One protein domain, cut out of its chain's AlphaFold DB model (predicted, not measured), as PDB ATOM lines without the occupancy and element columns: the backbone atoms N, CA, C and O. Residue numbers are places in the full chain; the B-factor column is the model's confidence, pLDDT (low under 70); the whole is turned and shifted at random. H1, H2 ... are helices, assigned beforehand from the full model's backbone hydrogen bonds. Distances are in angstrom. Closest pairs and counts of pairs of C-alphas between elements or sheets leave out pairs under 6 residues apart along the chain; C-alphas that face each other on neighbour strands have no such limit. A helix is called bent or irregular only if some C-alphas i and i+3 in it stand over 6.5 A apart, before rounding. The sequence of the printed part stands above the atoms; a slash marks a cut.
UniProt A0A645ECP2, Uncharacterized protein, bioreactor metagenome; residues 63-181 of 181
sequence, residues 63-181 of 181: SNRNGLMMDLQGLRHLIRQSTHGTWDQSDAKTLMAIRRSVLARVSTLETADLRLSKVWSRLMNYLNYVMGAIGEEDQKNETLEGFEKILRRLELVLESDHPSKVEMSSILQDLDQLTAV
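This is residues 63 to 181 of the 181 residues of an uncharacterized protein of bioreactor metagenome (UniProt A0A645ECP2). Five helices stand side by side in an up-and-down bundle, and their contacts close into a ring: H4 packs between H3 and H5, H5 packs on H1, H1 on H2, and H2 on H3. Each helix runs against the one before it in the chain, and where the ring closes H1 and H5 run the same way; no helix fills the middle. The printed part has 119 residues with five named helices, H1 to H5 in chain order, and no named strand; the class is all helix. The whole is compact, with a radius of gyration of the C-alphas of 13.7 A, yet elongated in outline, spanning 40 by 25 by 20 A.

H4, the longest helix, is residues 137 to 157 and measures 31.6 A from first to last C-alpha, from (46.864, -43.339, -31.847) to (24.682, -49.657, -10.197). It is irregular: C-alphas 138 and 141 are 7.7 A apart. H3 is residues 114 to 133, 29.0 A long, and H5 is residues 163 to 179, 25.4 A long. H2 is residues 91 to 110, 28.5 A long. H1 is residues 63 to 81, 27.2 A long, and begins at C-alpha 63, (32.839, -38.783, 1.465).

H4 touches H3 at a shallow tilt of 10 degrees, opposite ways; their closest C-alphas, those of Val 130 and Thr 143, are 6.1 A apart. H4 touches H5 at a shallow tilt of 27 degrees, opposite ways, closest at the C-alphas of Glu 155 and Lys 165, 5.8 A. H3 touches H2 at 22 degrees, a shallow tilt, opposite ways, with the C-alphas of Leu 109 and Ser 117 closest at 5.1 A. H2 touches H1 at a shallow tilt of 20 degrees, opposite ways, closest at the C-alphas of Asp 71 and Ile 98, 5.6 A. Each of these four pairs is a helical hairpin. H1 and H5 touch at a shallow tilt of 19 degrees and run the same way; the C-alphas of Met 69 and Ser 164 are closest, 5.1 A apart. H1 is apart from H3 and H4, H2 from H4 and H5, and H3 from H5. In H1 and H3 every O i to N i+4 pair is within hydrogen-bond range; in H2 15 of 16 are, in H4 14 of 17 and in H5 12 of 13.

The two C-alphas farthest apart, those of Thr 111 and Val 181, are 43.2 A apart; Val 181 is the chain's last residue. The printed part has no cut. The links H2 to H3, H3 to H4 and H4 to H5 are tight, and the link H1 to H2, with 9 residues, is short. The mean pLDDT of the printed part is 72.7, and 39 residues are under 70, among them residues 82 to 90, 129 to 147 and 178 to 181.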
ATOM      1  N   SER A  63      31.555 -39.308   1.948       80.50
ATOM      2  CA  SER A  63      32.839 -38.783   1.465       80.50
ATOM      3  C   SER A  63      33.201 -39.386   0.107       80.50
ATOM      4  O   SER A  63      33.521 -38.665  -0.836       80.50
ATOM      5  N   ASN A  64      33.037 -40.705  -0.030       76.62
ATOM      6  CA  ASN A  64      33.268 -41.412  -1.284       76.62
ATOM      7  C   ASN A  64      32.285 -41.003  -2.396       76.62
ATOM      8  O   ASN A  64      32.706 -40.866  -3.543       76.62
ATOM      9  N   ARG A  65      31.004 -40.748  -2.075       74.75
ATOM     10  CA  ARG A  65      30.019 -40.226  -3.044       74.75
ATOM     11  C   ARG A  65      30.425 -38.855  -3.592       74.75
ATOM     12  O   ARG A  65      30.437 -38.667  -4.805       74.75
ATOM     13  N   ASN A  66      30.784 -37.914  -2.719       80.25
ATOM     14  CA  ASN A  66      31.199 -36.568  -3.136       80.25
ATOM     15  C   ASN A  66      32.500 -36.605  -3.932       80.25
ATOM     16  O   ASN A  66      32.647 -35.922  -4.943       80.25
ATOM     17  N   GLY A  67      33.427 -37.450  -3.495       79.12
ATOM     18  CA  GLY A  67      34.655 -37.672  -4.216       79.12
ATOM     19  C   GLY A  67      34.414 -38.167  -5.646       79.12
ATOM     20  O   GLY A  67      35.102 -37.716  -6.560       79.12
ATOM     21  N   LEU A  68      33.464 -39.093  -5.853       75.75
ATOM     22  CA  LEU A  68      33.156 -39.626  -7.187       75.75
ATOM     23  C   LEU A  68      32.785 -38.512  -8.146       75.75
ATOM     24  O   LEU A  68      33.241 -38.494  -9.281       75.75
ATOM     25  N   MET A  69      31.976 -37.571  -7.669       80.62
ATOM     26  CA  MET A  69      31.604 -36.403  -8.447       80.62
ATOM     27  C   MET A  69      32.835 -35.590  -8.863       80.62
ATOM     28  O   MET A  69      32.957 -35.264 -10.037       80.62
ATOM     29  N   MET A  70      33.775 -35.339  -7.947       82.00
ATOM     30  CA  MET A  70      35.011 -34.612  -8.268       82.00
ATOM     31  C   MET A  70      35.890 -35.355  -9.281       82.00
ATOM     32  O   MET A  70      36.391 -34.742 -10.220       82.00
ATOM     33  N   ASP A  71      36.062 -36.667  -9.117       81.88
ATOM     34  CA  ASP A  71      36.878 -37.469 -10.035       81.88
ATOM     35  C   ASP A  71      36.255 -37.500 -11.437       81.88
ATOM     36  O   ASP A  71      36.967 -37.363 -12.428       81.88
ATOM     37  N   LEU A  72      34.926 -37.626 -11.525       78.06
ATOM     38  CA  LEU A  72      34.191 -37.587 -12.790       78.06
ATOM     39  C   LEU A  72      34.245 -36.209 -13.445       78.06
ATOM     40  O   LEU A  72      34.429 -36.131 -14.652       78.06
ATOM     41  N   GLN A  73      34.150 -35.128 -12.671       82.50
ATOM     42  CA  GLN A  73      34.314 -33.767 -13.187       82.50
ATOM     43  C   GLN A  73      35.719 -33.538 -13.745       82.50
ATOM     44  O   GLN A  73      35.861 -32.977 -14.830       82.50
ATOM     45  N   GLY A  74      36.753 -34.015 -13.044       79.69
ATOM     46  CA  GLY A  74      38.128 -33.974 -13.541       79.69
ATOM     47  C   GLY A  74      38.292 -34.769 -14.836       79.69
ATOM     48  O   GLY A  74      38.925 -34.303 -15.778       79.69
ATOM     49  N   LEU A  75      37.660 -35.939 -14.915       77.12
ATOM     50  CA  LEU A  75      37.705 -36.795 -16.098       77.12
ATOM     51  C   LEU A  75      36.954 -36.167 -17.282       77.12
ATOM     52  O   LEU A  75      37.471 -36.125 -18.394       77.12
ATOM     53  N   ARG A  76      35.775 -35.590 -17.042       77.94
ATOM     54  CA  ARG A  76      35.021 -34.836 -18.049       77.94
ATOM     55  C   ARG A  76      35.809 -33.648 -18.585       77.94
ATOM     56  O   ARG A  76      35.790 -33.385 -19.784       77.94
ATOM     57  N   HIS A  77      36.483 -32.921 -17.697       80.62
ATOM     58  CA  HIS A  77      37.317 -31.791 -18.083       80.62
ATOM     59  C   HIS A  77      38.420 -32.223 -19.052       80.62
ATOM     60  O   HIS A  77      38.578 -31.586 -20.088       80.62
ATOM     61  N   LEU A  78      39.092 -33.344 -18.770       75.56
ATOM     62  CA  LEU A  78      40.095 -33.921 -19.668       75.56
ATOM     63  C   LEU A  78      39.512 -34.329 -21.020       75.56
ATOM     64  O   LEU A  78      40.060 -33.971 -22.055       75.56
ATOM     65  N   ILE A  79      38.368 -35.015 -21.025       71.56
ATOM     66  CA  ILE A  79      37.691 -35.423 -22.266       71.56
ATOM     67  C   ILE A  79      37.385 -34.202 -23.140       71.56
ATOM     68  O   ILE A  79      37.673 -34.212 -24.334       71.56
ATOM     69  N   ARG A  80      36.877 -33.122 -22.536       72.88
ATOM     70  CA  ARG A  80      36.584 -31.863 -23.237       72.88
ATOM     71  C   ARG A  80      37.821 -31.118 -23.719       72.88
ATOM     72  O   ARG A  80      37.737 -30.415 -24.721       72.88
ATOM     73  N   GLN A  81      38.928 -31.216 -22.989       72.31
ATOM     74  CA  GLN A  81      40.194 -30.602 -23.382       72.31
ATOM     75  C   GLN A  81      40.929 -31.404 -24.455       72.31
ATOM     76  O   GLN A  81      41.706 -30.810 -25.197       72.31
ATOM     77  N   SER A  82      40.646 -32.702 -24.589       64.62
ATOM     78  CA  SER A  82      41.220 -33.529 -25.647       64.62
ATOM     79  C   SER A  82      40.662 -33.122 -27.019       64.62
ATOM     80  O   SER A  82      39.655 -33.633 -27.513       64.62
ATOM     81  N   THR A  83      41.307 -32.150 -27.661       53.75
ATOM     82  CA  THR A  83      41.046 -31.799 -29.061       53.75
ATOM     83  C   THR A  83      41.293 -33.025 -29.931       53.75
ATOM     84  O   THR A  83      42.405 -33.535 -29.983       53.75
ATOM     85  N   HIS A  84      40.252 -33.520 -30.604       55.38
ATOM     86  CA  HIS A  84      40.311 -34.727 -31.436       55.38
ATOM     87  C   HIS A  84      40.738 -35.999 -30.687       55.38
ATOM     88  O   HIS A  84      41.248 -36.922 -31.317       55.38
ATOM     89  N   GLY A  85      40.531 -36.080 -29.368       55.09
ATOM     90  CA  GLY A  85      40.829 -37.270 -28.567       55.09
ATOM     91  C   GLY A  85      42.296 -37.715 -28.577       55.09
ATOM     92  O   GLY A  85      42.573 -38.884 -28.322       55.09
ATOM     93  N   THR A  86      43.228 -36.803 -28.863       57.16
ATOM     94  CA  THR A  86      44.647 -36.988 -28.550       57.16
ATOM     95  C   THR A  86      44.890 -36.492 -27.128       57.16
ATOM     96  O   THR A  86      44.438 -35.415 -26.747       57.16
ATOM     97  N   TRP A  87      45.499 -37.342 -26.302       65.50
ATOM     98  CA  TRP A  87      45.766 -37.060 -24.891       65.50
ATOM     99  C   TRP A  87      47.258 -36.804 -24.756       65.50
ATOM    100  O   TRP A  87      48.070 -37.631 -25.181       65.50
ATOM    101  N   ASP A  88      47.627 -35.650 -24.213       66.50
ATOM    102  CA  ASP A  88      49.022 -35.250 -24.107       66.50
ATOM    103  C   ASP A  88      49.672 -35.742 -22.795       66.50
ATOM    104  O   ASP A  88      49.053 -36.322 -21.897       66.50
ATOM    105  N   GLN A  89      50.982 -35.524 -22.660       64.56
ATOM    106  CA  GLN A  89      51.716 -35.893 -21.443       64.56
ATOM    107  C   GLN A  89      51.282 -35.095 -20.197       64.56
ATOM    108  O   GLN A  89      51.584 -35.499 -19.067       64.56
ATOM    109  N   SER A  90      50.611 -33.955 -20.374       66.38
ATOM    110  CA  SER A  90      50.060 -33.150 -19.286       66.38
ATOM    111  C   SER A  90      48.737 -33.738 -18.769       66.38
ATOM    112  O   SER A  90      48.557 -33.820 -17.548       66.38
ATOM    113  N   ASP A  91      47.918 -34.313 -19.651       71.69
ATOM    114  CA  ASP A  91      46.690 -35.053 -19.334       71.69
ATOM    115  C   ASP A  91      46.980 -36.311 -18.502       71.69
ATOM    116  O   ASP A  91      46.259 -36.636 -17.548       71.69
ATOM    117  N   ALA A  92      48.111 -36.972 -18.772       69.19
ATOM    118  CA  ALA A  92      48.582 -38.126 -18.005       69.19
ATOM    119  C   ALA A  92      48.770 -37.819 -16.505       69.19
ATOM    120  O   ALA A  92      48.526 -38.681 -15.653       69.19
ATOM    121  N   LYS A  93      49.166 -36.588 -16.140       73.88
ATOM    122  CA  LYS A  93      49.310 -36.186 -14.726       73.88
ATOM    123  C   LYS A  93      47.956 -36.090 -14.031       73.88
ATOM    124  O   LYS A  93      47.820 -36.557 -12.897       73.88
ATOM    125  N   THR A  94      46.963 -35.521 -14.703       75.19
ATOM    126  CA  THR A  94      45.600 -35.393 -14.175       75.19
ATOM    127  C   THR A  94      44.944 -36.767 -14.044       75.19
ATOM    128  O   THR A  94      44.364 -37.073 -13.002       75.19
ATOM    129  N   LEU A  95      45.138 -37.656 -15.020       75.00
ATOM    130  CA  LEU A  95      44.682 -39.049 -14.937       75.00
ATOM    131  C   LEU A  95      45.346 -39.811 -13.802       75.00
ATOM    132  O   LEU A  95      44.671 -40.529 -13.070       75.00
ATOM    133  N   MET A  96      46.646 -39.607 -13.584       77.75
ATOM    134  CA  MET A  96      47.348 -40.168 -12.431       77.75
ATOM    135  C   MET A  96      46.789 -39.648 -11.101       77.75
ATOM    136  O   MET A  96      46.719 -40.412 -10.135       77.75
ATOM    137  N   ALA A  97      46.382 -38.379 -11.024       80.56
ATOM    138  CA  ALA A  97      45.744 -37.821  -9.834       80.56
ATOM    139  C   ALA A  97      44.359 -38.447  -9.589       80.56
ATOM    140  O   ALA A  97      44.095 -38.923  -8.482       80.56
ATOM    141  N   ILE A  98      43.527 -38.545 -10.633       80.06
ATOM    142  CA  ILE A  98      42.216 -39.213 -10.588       80.06
ATOM    143  C   ILE A  98      42.388 -40.683 -10.184       80.06
ATOM    144  O   ILE A  98      41.724 -41.166  -9.273       80.06
ATOM    145  N   ARG A  99      43.356 -41.385 -10.774       81.38
ATOM    146  CA  ARG A  99      43.702 -42.769 -10.443       81.38
ATOM    147  C   ARG A  99      44.072 -42.943  -8.971       81.38
ATOM    148  O   ARG A  99      43.586 -43.866  -8.324       81.38
ATOM    149  N   ARG A 100      44.940 -42.083  -8.422       83.12
ATOM    150  CA  ARG A 100      45.320 -42.139  -6.995       83.12
ATOM    151  C   ARG A 100      44.116 -41.896  -6.089       83.12
ATOM    152  O   ARG A 100      43.972 -42.590  -5.086       83.12
ATOM    153  N   SER A 101      43.256 -40.949  -6.465       84.25
ATOM    154  CA  SER A 101      42.002 -40.647  -5.769       84.25
ATOM    155  C   SER A 101      41.068 -41.863  -5.750       84.25
ATOM    156  O   SER A 101      40.667 -42.322  -4.681       84.25
ATOM    157  N   VAL A 102      40.819 -42.468  -6.915       81.38
ATOM    158  CA  VAL A 102      40.012 -43.686  -7.073       81.38
ATOM    159  C   VAL A 102      40.586 -44.849  -6.258       81.38
ATOM    160  O   VAL A 102      39.847 -45.502  -5.524       81.38
ATOM    161  N   LEU A 103      41.901 -45.090  -6.321       81.81
ATOM    162  CA  LEU A 103      42.559 -46.175  -5.585       81.81
ATOM    163  C   LEU A 103      42.408 -46.025  -4.066       81.81
ATOM    164  O   LEU A 103      42.069 -46.992  -3.382       81.81
ATOM    165  N   ALA A 104      42.623 -44.815  -3.540       81.31
ATOM    166  CA  ALA A 104      42.446 -44.527  -2.117       81.31
ATOM    167  C   ALA A 104      41.000 -44.767  -1.657       81.31
ATOM    168  O   ALA A 104      40.752 -45.088  -0.500       81.31
ATOM    169  N   ARG A 105      40.033 -44.636  -2.564       79.62
ATOM    170  CA  ARG A 105      38.619 -44.846  -2.260       79.62
ATOM    171  C   ARG A 105      38.201 -46.298  -2.337       79.62
ATOM    172  O   ARG A 105      37.490 -46.739  -1.437       79.62
ATOM    173  N   VAL A 106      38.695 -47.054  -3.323       78.38
ATOM    174  CA  VAL A 106      38.504 -48.516  -3.400       78.38
ATOM    175  C   VAL A 106      38.883 -49.166  -2.070       78.38
ATOM    176  O   VAL A 106      38.062 -49.884  -1.500       78.38
ATOM    177  N   SER A 107      40.063 -48.839  -1.530       74.62
ATOM    178  CA  SER A 107      40.541 -49.424  -0.270       74.62
ATOM    179  C   SER A 107      39.654 -49.062   0.927       74.62
ATOM    180  O   SER A 107      39.378 -49.909   1.776       74.62
ATOM    181  N   THR A 108      39.130 -47.833   0.990       77.06
ATOM    182  CA  THR A 108      38.186 -47.454   2.059       77.06
ATOM    183  C   THR A 108      36.817 -48.120   1.901       77.06
ATOM    184  O   THR A 108      36.175 -48.450   2.898       77.06
ATOM    185  N   LEU A 109      36.367 -48.351   0.665       73.00
ATOM    186  CA  LEU A 109      35.049 -48.903   0.360       73.00
ATOM    187  C   LEU A 109      34.979 -50.421   0.472       73.00
ATOM    188  O   LEU A 109      33.910 -50.927   0.791       73.00
ATOM    189  N   GLU A 110      36.080 -51.150   0.279       72.50
ATOM    190  CA  GLU A 110      36.123 -52.607   0.508       72.50
ATOM    191  C   GLU A 110      35.606 -52.989   1.900       72.50
ATOM    192  O   GLU A 110      34.948 -54.014   2.065       72.50
ATOM    193  N   THR A 111      35.837 -52.120   2.885       68.50
ATOM    194  CA  THR A 111      35.396 -52.323   4.270       68.50
ATOM    195  C   THR A 111      33.996 -51.776   4.573       68.50
ATOM    196  O   THR A 111      33.403 -52.161   5.578       68.50
ATOM    197  N   ALA A 112      33.453 -50.892   3.728       68.62
ATOM    198  CA  ALA A 112      32.227 -50.138   4.013       68.62
ATOM    199  C   ALA A 112      31.044 -50.484   3.089       68.62
ATOM    200  O   ALA A 112      29.903 -50.501   3.550       68.62
ATOM    201  N   ASP A 113      31.300 -50.750   1.804       71.38
ATOM    202  CA  ASP A 113      30.298 -51.091   0.791       71.38
ATOM    203  C   ASP A 113      30.933 -51.909  -0.350       71.38
ATOM    204  O   ASP A 113      31.571 -51.380  -1.266       71.38
ATOM    205  N   LEU A 114      30.710 -53.225  -0.315       70.81
ATOM    206  CA  LEU A 114      31.276 -54.172  -1.277       70.81
ATOM    207  C   LEU A 114      30.745 -53.976  -2.709       70.81
ATOM    208  O   LEU A 114      31.440 -54.290  -3.677       70.81
ATOM    209  N   ARG A 115      29.501 -53.497  -2.871       69.88
ATOM    210  CA  ARG A 115      28.903 -53.279  -4.203       69.88
ATOM    211  C   ARG A 115      29.546 -52.067  -4.848       69.88
ATOM    212  O   ARG A 115      29.974 -52.150  -5.999       69.88
ATOM    213  N   LEU A 116      29.653 -50.986  -4.081       69.50
ATOM    214  CA  LEU A 116      30.308 -49.769  -4.518       69.50
ATOM    215  C   LEU A 116      31.794 -50.050  -4.791       69.50
ATOM    216  O   LEU A 116      32.260 -49.778  -5.891       69.50
ATOM    217  N   SER A 117      32.513 -50.709  -3.878       74.25
ATOM    218  CA  SER A 117      33.922 -51.099  -4.061       74.25
ATOM    219  C   SER A 117      34.194 -51.812  -5.399       74.25
ATOM    220  O   SER A 117      35.035 -51.351  -6.169       74.25
ATOM    221  N   LYS A 118      33.414 -52.848  -5.756       73.44
ATOM    222  CA  LYS A 118      33.562 -53.571  -7.042       73.44
ATOM    223  C   LYS A 118      33.440 -52.666  -8.264       73.44
ATOM    224  O   LYS A 118      34.082 -52.899  -9.288       73.44
ATOM    225  N   VAL A 119      32.572 -51.667  -8.177       67.56
ATOM    226  CA  VAL A 119      32.380 -50.681  -9.234       67.56
ATOM    227  C   VAL A 119      33.613 -49.786  -9.368       67.56
ATOM    228  O   VAL A 119      34.111 -49.599 -10.477       67.56
ATOM    229  N   TRP A 120      34.161 -49.311  -8.252       74.50
ATOM    230  CA  TRP A 120      35.383 -48.508  -8.255       74.50
ATOM    231  C   TRP A 120      36.608 -49.287  -8.729       74.50
ATOM    232  O   TRP A 120      37.420 -48.734  -9.464       74.50
ATOM    233  N   SER A 121      36.723 -50.576  -8.401       76.56
ATOM    234  CA  SER A 121      37.795 -51.425  -8.934       76.56
ATOM    235  C   SER A 121      37.731 -51.531 -10.463       76.56
ATOM    236  O   SER A 121      38.768 -51.548 -11.122       76.56
ATOM    237  N   ARG A 122      36.526 -51.555 -11.054       75.25
ATOM    238  CA  ARG A 122      36.359 -51.557 -12.520       75.25
ATOM    239  C   ARG A 122      36.778 -50.231 -13.142       75.25
ATOM    240  O   ARG A 122      37.496 -50.252 -14.135       75.25
ATOM    241  N   LEU A 123      36.378 -49.107 -12.543       74.88
ATOM    242  CA  LEU A 123      36.831 -47.782 -12.974       74.88
ATOM    243  C   LEU A 123      38.363 -47.671 -12.886       74.88
ATOM    244  O   LEU A 123      38.999 -47.224 -13.832       74.88
ATOM    245  N   MET A 124      38.962 -48.149 -11.792       78.25
ATOM    246  CA  MET A 124      40.411 -48.151 -11.574       78.25
ATOM    247  C   MET A 124      41.173 -48.969 -12.624       78.25
ATOM    248  O   MET A 124      42.150 -48.489 -13.194       78.25
ATOM    249  N   ASN A 125      40.730 -50.201 -12.891       72.81
ATOM    250  CA  ASN A 125      41.343 -51.059 -13.907       72.81
ATOM    251  C   ASN A 125      41.304 -50.409 -15.286       72.81
ATOM    252  O   ASN A 125      42.234 -50.560 -16.070       72.81
ATOM    253  N   TYR A 126      40.248 -49.653 -15.555       69.56
ATOM    254  CA  TYR A 126      40.108 -48.972 -16.819       69.56
ATOM    255  C   TYR A 126      40.939 -47.700 -16.921       69.56
ATOM    256  O   TYR A 126      41.584 -47.487 -17.935       69.56
ATOM    257  N   LEU A 127      41.021 -46.899 -15.854       72.31
ATOM    258  CA  LEU A 127      41.973 -45.786 -15.789       72.31
ATOM    259  C   LEU A 127      43.408 -46.269 -16.036       72.31
ATOM    260  O   LEU A 127      44.168 -45.585 -16.711       72.31
ATOM    261  N   ASN A 128      43.772 -47.460 -15.544       70.31
ATOM    262  CA  ASN A 128      45.066 -48.071 -15.856       70.31
ATOM    263  C   ASN A 128      45.217 -48.397 -17.347       70.31
ATOM    264  O   ASN A 128      46.286 -48.155 -17.895       70.31
ATOM    265  N   TYR A 129      44.171 -48.941 -17.980       69.81
ATOM    266  CA  TYR A 129      44.165 -49.252 -19.411       69.81
ATOM    267  C   TYR A 129      44.308 -47.982 -20.256       69.81
ATOM    268  O   TYR A 129      45.234 -47.884 -21.050       69.81
ATOM    269  N   VAL A 130      43.476 -46.969 -19.992       67.56
ATOM    270  CA  VAL A 130      43.519 -45.675 -20.685       67.56
ATOM    271  C   VAL A 130      44.892 -45.032 -20.544       67.56
ATOM    272  O   VAL A 130      45.469 -44.624 -21.538       67.56
ATOM    273  N   MET A 131      45.453 -44.991 -19.330       69.31
ATOM    274  CA  MET A 131      46.804 -44.466 -19.111       69.31
ATOM    275  C   MET A 131      47.888 -45.226 -19.885       69.31
ATOM    276  O   MET A 131      48.910 -44.626 -20.204       69.31
ATOM    277  N   GLY A 132      47.693 -46.523 -20.137       66.38
ATOM    278  CA  GLY A 132      48.593 -47.335 -20.956       66.38
ATOM    279  C   GLY A 132      48.478 -47.039 -22.452       66.38
ATOM    280  O   GLY A 132      49.468 -47.181 -23.153       66.38
ATOM    281  N   ALA A 133      47.310 -46.583 -22.907       64.88
ATOM    282  CA  ALA A 133      47.041 -46.206 -24.294       64.88
ATOM    283  C   ALA A 133      47.335 -44.720 -24.605       64.88
ATOM    284  O   ALA A 133      47.248 -44.302 -25.760       64.88
ATOM    285  N   ILE A 134      47.680 -43.892 -23.605       65.62
ATOM    286  CA  ILE A 134      48.049 -42.482 -23.833       65.62
ATOM    287  C   ILE A 134      49.288 -42.420 -24.729       65.62
ATOM    288  O   ILE A 134      50.357 -42.899 -24.354       65.62
ATOM    289  N   GLY A 135      49.151 -41.751 -25.874       62.00
ATOM    290  CA  GLY A 135      50.215 -41.605 -26.868       62.00
ATOM    291  C   GLY A 135      50.223 -42.682 -27.957       62.00
ATOM    292  O   GLY A 135      51.063 -42.604 -28.849       62.00
ATOM    293  N   GLU A 136      49.292 -43.643 -27.926       65.94
ATOM    294  CA  GLU A 136      49.108 -44.648 -28.979       65.94
ATOM    295  C   GLU A 136      47.837 -44.343 -29.795       65.94
ATOM    296  O   GLU A 136      46.718 -44.616 -29.359       65.94
ATOM    297  N   GLU A 137      47.995 -43.756 -30.991       59.16
ATOM    298  CA  GLU A 137      46.864 -43.339 -31.847       59.16
ATOM    299  C   GLU A 137      45.963 -44.514 -32.271       59.16
ATOM    300  O   GLU A 137      44.744 -44.353 -32.363       59.16
ATOM    301  N   ASP A 138      46.535 -45.710 -32.433       62.69
ATOM    302  CA  ASP A 138      45.832 -46.904 -32.922       62.69
ATOM    303  C   ASP A 138      44.842 -47.496 -31.899       62.69
ATOM    304  O   ASP A 138      43.907 -48.202 -32.278       62.69
ATOM    305  N   GLN A 139      44.998 -47.189 -30.604       64.25
ATOM    306  CA  GLN A 139      44.149 -47.729 -29.527       64.25
ATOM    307  C   GLN A 139      43.039 -46.765 -29.083       64.25
ATOM    308  O   GLN A 139      42.238 -47.081 -28.197       64.25
ATOM    309  N   LYS A 140      42.960 -45.578 -29.691       62.69
ATOM    310  CA  LYS A 140      42.084 -44.487 -29.251       62.69
ATOM    311  C   LYS A 140      40.598 -44.867 -29.244       62.69
ATOM    312  O   LYS A 140      39.927 -44.674 -28.234       62.69
ATOM    313  N   ASN A 141      40.074 -45.423 -30.337       65.31
ATOM    314  CA  ASN A 141      38.641 -45.736 -30.437       65.31
ATOM    315  C   ASN A 141      38.236 -46.888 -29.504       65.31
ATOM    316  O   ASN A 141      37.210 -46.802 -28.833       65.31
ATOM    317  N   GLU A 142      39.084 -47.912 -29.366       67.62
ATOM    318  CA  GLU A 142      38.880 -49.005 -28.403       67.62
ATOM    319  C   GLU A 142      38.883 -48.486 -26.949       67.62
ATOM    320  O   GLU A 142      38.079 -48.905 -26.106       67.62
ATOM    321  N   THR A 143      39.727 -47.488 -26.679       66.50
ATOM    322  CA  THR A 143      39.830 -46.786 -25.392       66.50
ATOM    323  C   THR A 143      38.658 -45.835 -25.117       66.50
ATOM    324  O   THR A 143      38.341 -45.557 -23.964       66.50
ATOM    325  N   LEU A 144      37.952 -45.339 -26.131       66.50
ATOM    326  CA  LEU A 144      36.739 -44.544 -25.915       66.50
ATOM    327  C   LEU A 144      35.509 -45.448 -25.728       66.50
ATOM    328  O   LEU A 144      34.738 -45.255 -24.786       66.50
ATOM    329  N   GLU A 145      35.373 -46.507 -26.531       68.56
ATOM    330  CA  GLU A 145      34.264 -47.467 -26.413       68.56
ATOM    331  C   GLU A 145      34.281 -48.252 -25.092       68.56
ATOM    332  O   GLU A 145      33.238 -48.511 -24.475       68.56
ATOM    333  N   GLY A 146      35.463 -48.679 -24.636       68.81
ATOM    334  CA  GLY A 146      35.590 -49.365 -23.351       68.81
ATOM    335  C   GLY A 146      35.190 -48.461 -22.180       68.81
ATOM    336  O   GLY A 146      34.581 -48.934 -21.211       68.81
ATOM    337  N   PHE A 147      35.467 -47.159 -22.298       69.94
ATOM    338  CA  PHE A 147      35.166 -46.167 -21.279       69.94
ATOM    339  C   PHE A 147      33.660 -45.962 -21.167       69.94
ATOM    340  O   PHE A 147      33.090 -46.057 -20.076       69.94
ATOM    341  N   GLU A 148      33.004 -45.801 -22.313       72.94
ATOM    342  CA  GLU A 148      31.556 -45.688 -22.422       72.94
ATOM    343  C   GLU A 148      30.847 -46.898 -21.784       72.94
ATOM    344  O   GLU A 148      29.967 -46.746 -20.928       72.94
ATOM    345  N   LYS A 149      31.290 -48.126 -22.104       73.19
ATOM    346  CA  LYS A 149      30.731 -49.368 -21.530       73.19
ATOM    347  C   LYS A 149      30.837 -49.409 -20.006       73.19
ATOM    348  O   LYS A 149      29.932 -49.922 -19.337       73.19
ATOM    349  N   ILE A 150      31.932 -48.910 -19.436       71.56
ATOM    350  CA  ILE A 150      32.127 -48.892 -17.982       71.56
ATOM    351  C   ILE A 150      31.271 -47.823 -17.329       71.56
ATOM    352  O   ILE A 150      30.631 -48.136 -16.325       71.56
ATOM    353  N   LEU A 151      31.193 -46.624 -17.904       75.50
ATOM    354  CA  LEU A 151      30.321 -45.563 -17.402       75.50
ATOM    355  C   LEU A 151      28.850 -45.981 -17.408       75.50
ATOM    356  O   LEU A 151      28.188 -45.838 -16.381       75.50
ATOM    357  N   ARG A 152      28.361 -46.611 -18.485       78.06
ATOM    358  CA  ARG A 152      26.992 -47.159 -18.542       78.06
ATOM    359  C   ARG A 152      26.749 -48.222 -17.469       78.06
ATOM    360  O   ARG A 152      25.718 -48.231 -16.800       78.06
ATOM    361  N   ARG A 153      27.714 -49.123 -17.243       73.75
ATOM    362  CA  ARG A 153      27.628 -50.104 -16.142       73.75
ATOM    363  C   ARG A 153      27.636 -49.430 -14.772       73.75
ATOM    364  O   ARG A 153      27.010 -49.947 -13.851       73.75
ATOM    365  N   LEU A 154      28.355 -48.322 -14.630       72.44
ATOM    366  CA  LEU A 154      28.438 -47.560 -13.391       72.44
ATOM    367  C   LEU A 154      27.110 -46.867 -13.082       72.44
ATOM    368  O   LEU A 154      26.589 -47.002 -11.976       72.44
ATOM    369  N   GLU A 155      26.517 -46.235 -14.091       73.69
ATOM    370  CA  GLU A 155      25.199 -45.607 -14.035       73.69
ATOM    371  C   GLU A 155      24.105 -46.594 -13.593       73.69
ATOM    372  O   GLU A 155      23.269 -46.256 -12.755       73.69
ATOM    373  N   LEU A 156      24.141 -47.845 -14.069       76.44
ATOM    374  CA  LEU A 156      23.176 -48.881 -13.674       76.44
ATOM    375  C   LEU A 156      23.281 -49.305 -12.200       76.44
ATOM    376  O   LEU A 156      22.290 -49.753 -11.625       76.44
ATOM    377  N   VAL A 157      24.466 -49.211 -11.588       71.19
ATOM    378  CA  VAL A 157      24.682 -49.657 -10.197       71.19
ATOM    379  C   VAL A 157      24.396 -48.547  -9.185       71.19
ATOM    380  O   VAL A 157      24.057 -48.838  -8.037       71.19
ATOM    381  N   LEU A 158      24.518 -47.285  -9.591       71.88
ATOM    382  CA  LEU A 158      24.203 -46.149  -8.731       71.88
ATOM    383  C   LEU A 158      22.686 -46.021  -8.498       71.88
ATOM    384  O   LEU A 158      21.871 -46.307  -9.380       71.88
ATOM    385  N   GLU A 159      22.300 -45.532  -7.318       76.75
ATOM    386  CA  GLU A 159      20.914 -45.149  -7.006       76.75
ATOM    387  C   GLU A 159      20.434 -44.033  -7.953       76.75
ATOM    388  O   GLU A 159      21.237 -43.251  -8.463       76.75
ATOM    389  N   SER A 160      19.132 -43.968  -8.248       75.12
ATOM    390  CA  SER A 160      18.569 -43.013  -9.223       75.12
ATOM    391  C   SER A 160      18.788 -41.544  -8.861       75.12
ATOM    392  O   SER A 160      18.871 -40.716  -9.758       75.12
ATOM    393  N   ASP A 161      18.914 -41.230  -7.577       78.00
ATOM    394  CA  ASP A 161      19.159 -39.890  -7.036       78.00
ATOM    395  C   ASP A 161      20.654 -39.571  -6.846       78.00
ATOM    396  O   ASP A 161      21.010 -38.509  -6.330       78.00
ATOM    397  N   HIS A 162      21.558 -40.471  -7.246       70.94
ATOM    398  CA  HIS A 162      22.984 -40.274  -7.029       70.94
ATOM    399  C   HIS A 162      23.523 -39.126  -7.908       70.94
ATOM    400  O   HIS A 162      23.440 -39.216  -9.135       70.94
ATOM    401  N   PRO A 163      24.173 -38.086  -7.343       73.38
ATOM    402  CA  PRO A 163      24.591 -36.893  -8.095       73.38
ATOM    403  C   PRO A 163      25.569 -37.208  -9.235       73.38
ATOM    404  O   PRO A 163      25.533 -36.581 -10.289       73.38
ATOM    405  N   SER A 164      26.402 -38.238  -9.066       77.44
ATOM    406  CA  SER A 164      27.317 -38.716 -10.109       77.44
ATOM    407  C   SER A 164      26.630 -39.254 -11.366       77.44
ATOM    408  O   SER A 164      27.301 -39.330 -12.389       77.44
ATOM    409  N   LYS A 165      25.332 -39.600 -11.336       79.12
ATOM    410  CA  LYS A 165      24.606 -40.000 -12.553       79.12
ATOM    411  C   LYS A 165      24.532 -38.866 -13.565       79.12
ATOM    412  O   LYS A 165      24.829 -39.089 -14.727       79.12
ATOM    413  N   VAL A 166      24.234 -37.647 -13.112       81.12
ATOM    414  CA  VAL A 166      24.174 -36.459 -13.984       81.12
ATOM    415  C   VAL A 166      25.524 -36.208 -14.658       81.12
ATOM    416  O   VAL A 166      25.590 -35.934 -15.857       81.12
ATOM    417  N   GLU A 167      26.610 -36.345 -13.893       80.50
ATOM    418  CA  GLU A 167      27.962 -36.185 -14.430       80.50
ATOM    419  C   GLU A 167      28.303 -37.304 -15.422       80.50
ATOM    420  O   GLU A 167      28.848 -37.030 -16.484       80.50
ATOM    421  N   MET A 168      27.917 -38.550 -15.135       79.62
ATOM    422  CA  MET A 168      28.116 -39.684 -16.045       79.62
ATOM    423  C   MET A 168      27.378 -39.521 -17.362       79.62
ATOM    424  O   MET A 168      27.995 -39.700 -18.407       79.62
ATOM    425  N   SER A 169      26.098 -39.149 -17.329       79.81
ATOM    426  CA  SER A 169      25.334 -38.904 -18.554       79.81
ATOM    427  C   SER A 169      25.961 -37.772 -19.374       79.81
ATOM    428  O   SER A 169      26.021 -37.858 -20.597       79.81
ATOM    429  N   SER A 170      26.497 -36.744 -18.708       81.75
ATOM    430  CA  SER A 170      27.209 -35.655 -19.384       81.75
ATOM    431  C   SER A 170      28.518 -36.116 -20.029       81.75
ATOM    432  O   SER A 170      28.819 -35.711 -21.146       81.75
ATOM    433  N   ILE A 171      29.287 -36.970 -19.345       79.12
ATOM    434  CA  ILE A 171      30.518 -37.546 -19.897       79.12
ATOM    435  C   ILE A 171      30.203 -38.433 -21.100       79.12
ATOM    436  O   ILE A 171      30.887 -38.336 -22.109       79.12
ATOM    437  N   LEU A 172      29.167 -39.272 -21.014       79.31
ATOM    438  CA  LEU A 172      28.727 -40.117 -22.127       79.31
ATOM    439  C   LEU A 172      28.368 -39.275 -23.357       79.31
ATOM    440  O   LEU A 172      28.812 -39.585 -24.454       79.31
ATOM    441  N   GLN A 173      27.661 -38.161 -23.164       81.31
ATOM    442  CA  GLN A 173      27.353 -37.234 -24.250       81.31
ATOM    443  C   GLN A 173      28.610 -36.581 -24.850       81.31
ATOM    444  O   GLN A 173      28.693 -36.424 -26.066       81.31
ATOM    445  N   ASP A 174      29.577 -36.187 -24.013       75.81
ATOM    446  CA  ASP A 174      30.845 -35.613 -24.478       75.81
ATOM    447  C   ASP A 174      31.683 -36.670 -25.251       75.81
ATOM    448  O   ASP A 174      32.357 -36.327 -26.221       75.81
ATOM    449  N   LEU A 175      31.606 -37.957 -24.881       73.31
ATOM    450  CA  LEU A 175      32.249 -39.065 -25.608       73.31
ATOM    451  C   LEU A 175      31.589 -39.344 -26.959       73.31
ATOM    452  O   LEU A 175      32.306 -39.478 -27.947       73.31
ATOM    453  N   ASP A 176      30.254 -39.385 -27.011       75.25
ATOM    454  CA  ASP A 176      29.499 -39.594 -28.255       75.25
ATOM    455  C   ASP A 176      29.856 -38.524 -29.305       75.25
ATOM    456  O   ASP A 176      29.935 -38.804 -30.498       75.25
ATOM    457  N   GLN A 177      30.124 -37.287 -28.870       73.81
ATOM    458  CA  GLN A 177      30.570 -36.205 -29.758       73.81
ATOM    459  C   GLN A 177      31.987 -36.416 -30.306       73.81
ATOM    460  O   GLN A 177      32.280 -35.976 -31.415       73.81
ATOM    461  N   LEU A 178      32.866 -37.067 -29.542       66.12
ATOM    462  CA  LEU A 178      34.250 -37.331 -29.941       66.12
ATOM    463  C   LEU A 178      34.383 -38.543 -30.869       66.12
ATOM    464  O   LEU A 178      35.347 -38.604 -31.632       66.12
ATOM    465  N   THR A 179      33.451 -39.497 -30.797       64.12
ATOM    466  CA  THR A 179      33.441 -40.721 -31.615       64.12
ATOM    467  C   THR A 179      32.575 -40.615 -32.874       64.12
ATOM    468  O   THR A 179      32.671 -41.478 -33.741       64.12
ATOM    469  N   ALA A 180      31.756 -39.565 -33.015       59.19
ATOM    470  CA  ALA A 180      30.897 -39.326 -34.182       59.19
ATOM    471  C   ALA A 180      31.620 -38.754 -35.429       59.19
ATOM    472  O   ALA A 180      30.948 -38.352 -36.383       59.19
ATOM    473  N   VAL A 181      32.958 -38.698 -35.420       45.91
ATOM    474  CA  VAL A 181      33.824 -38.221 -36.520       45.91
ATOM    475  C   VAL A 181      34.526 -39.403 -37.171       45.91
ATOM    476  O   VAL A 181      34.526 -39.453 -38.421       45.91
TER     477      VAL A 181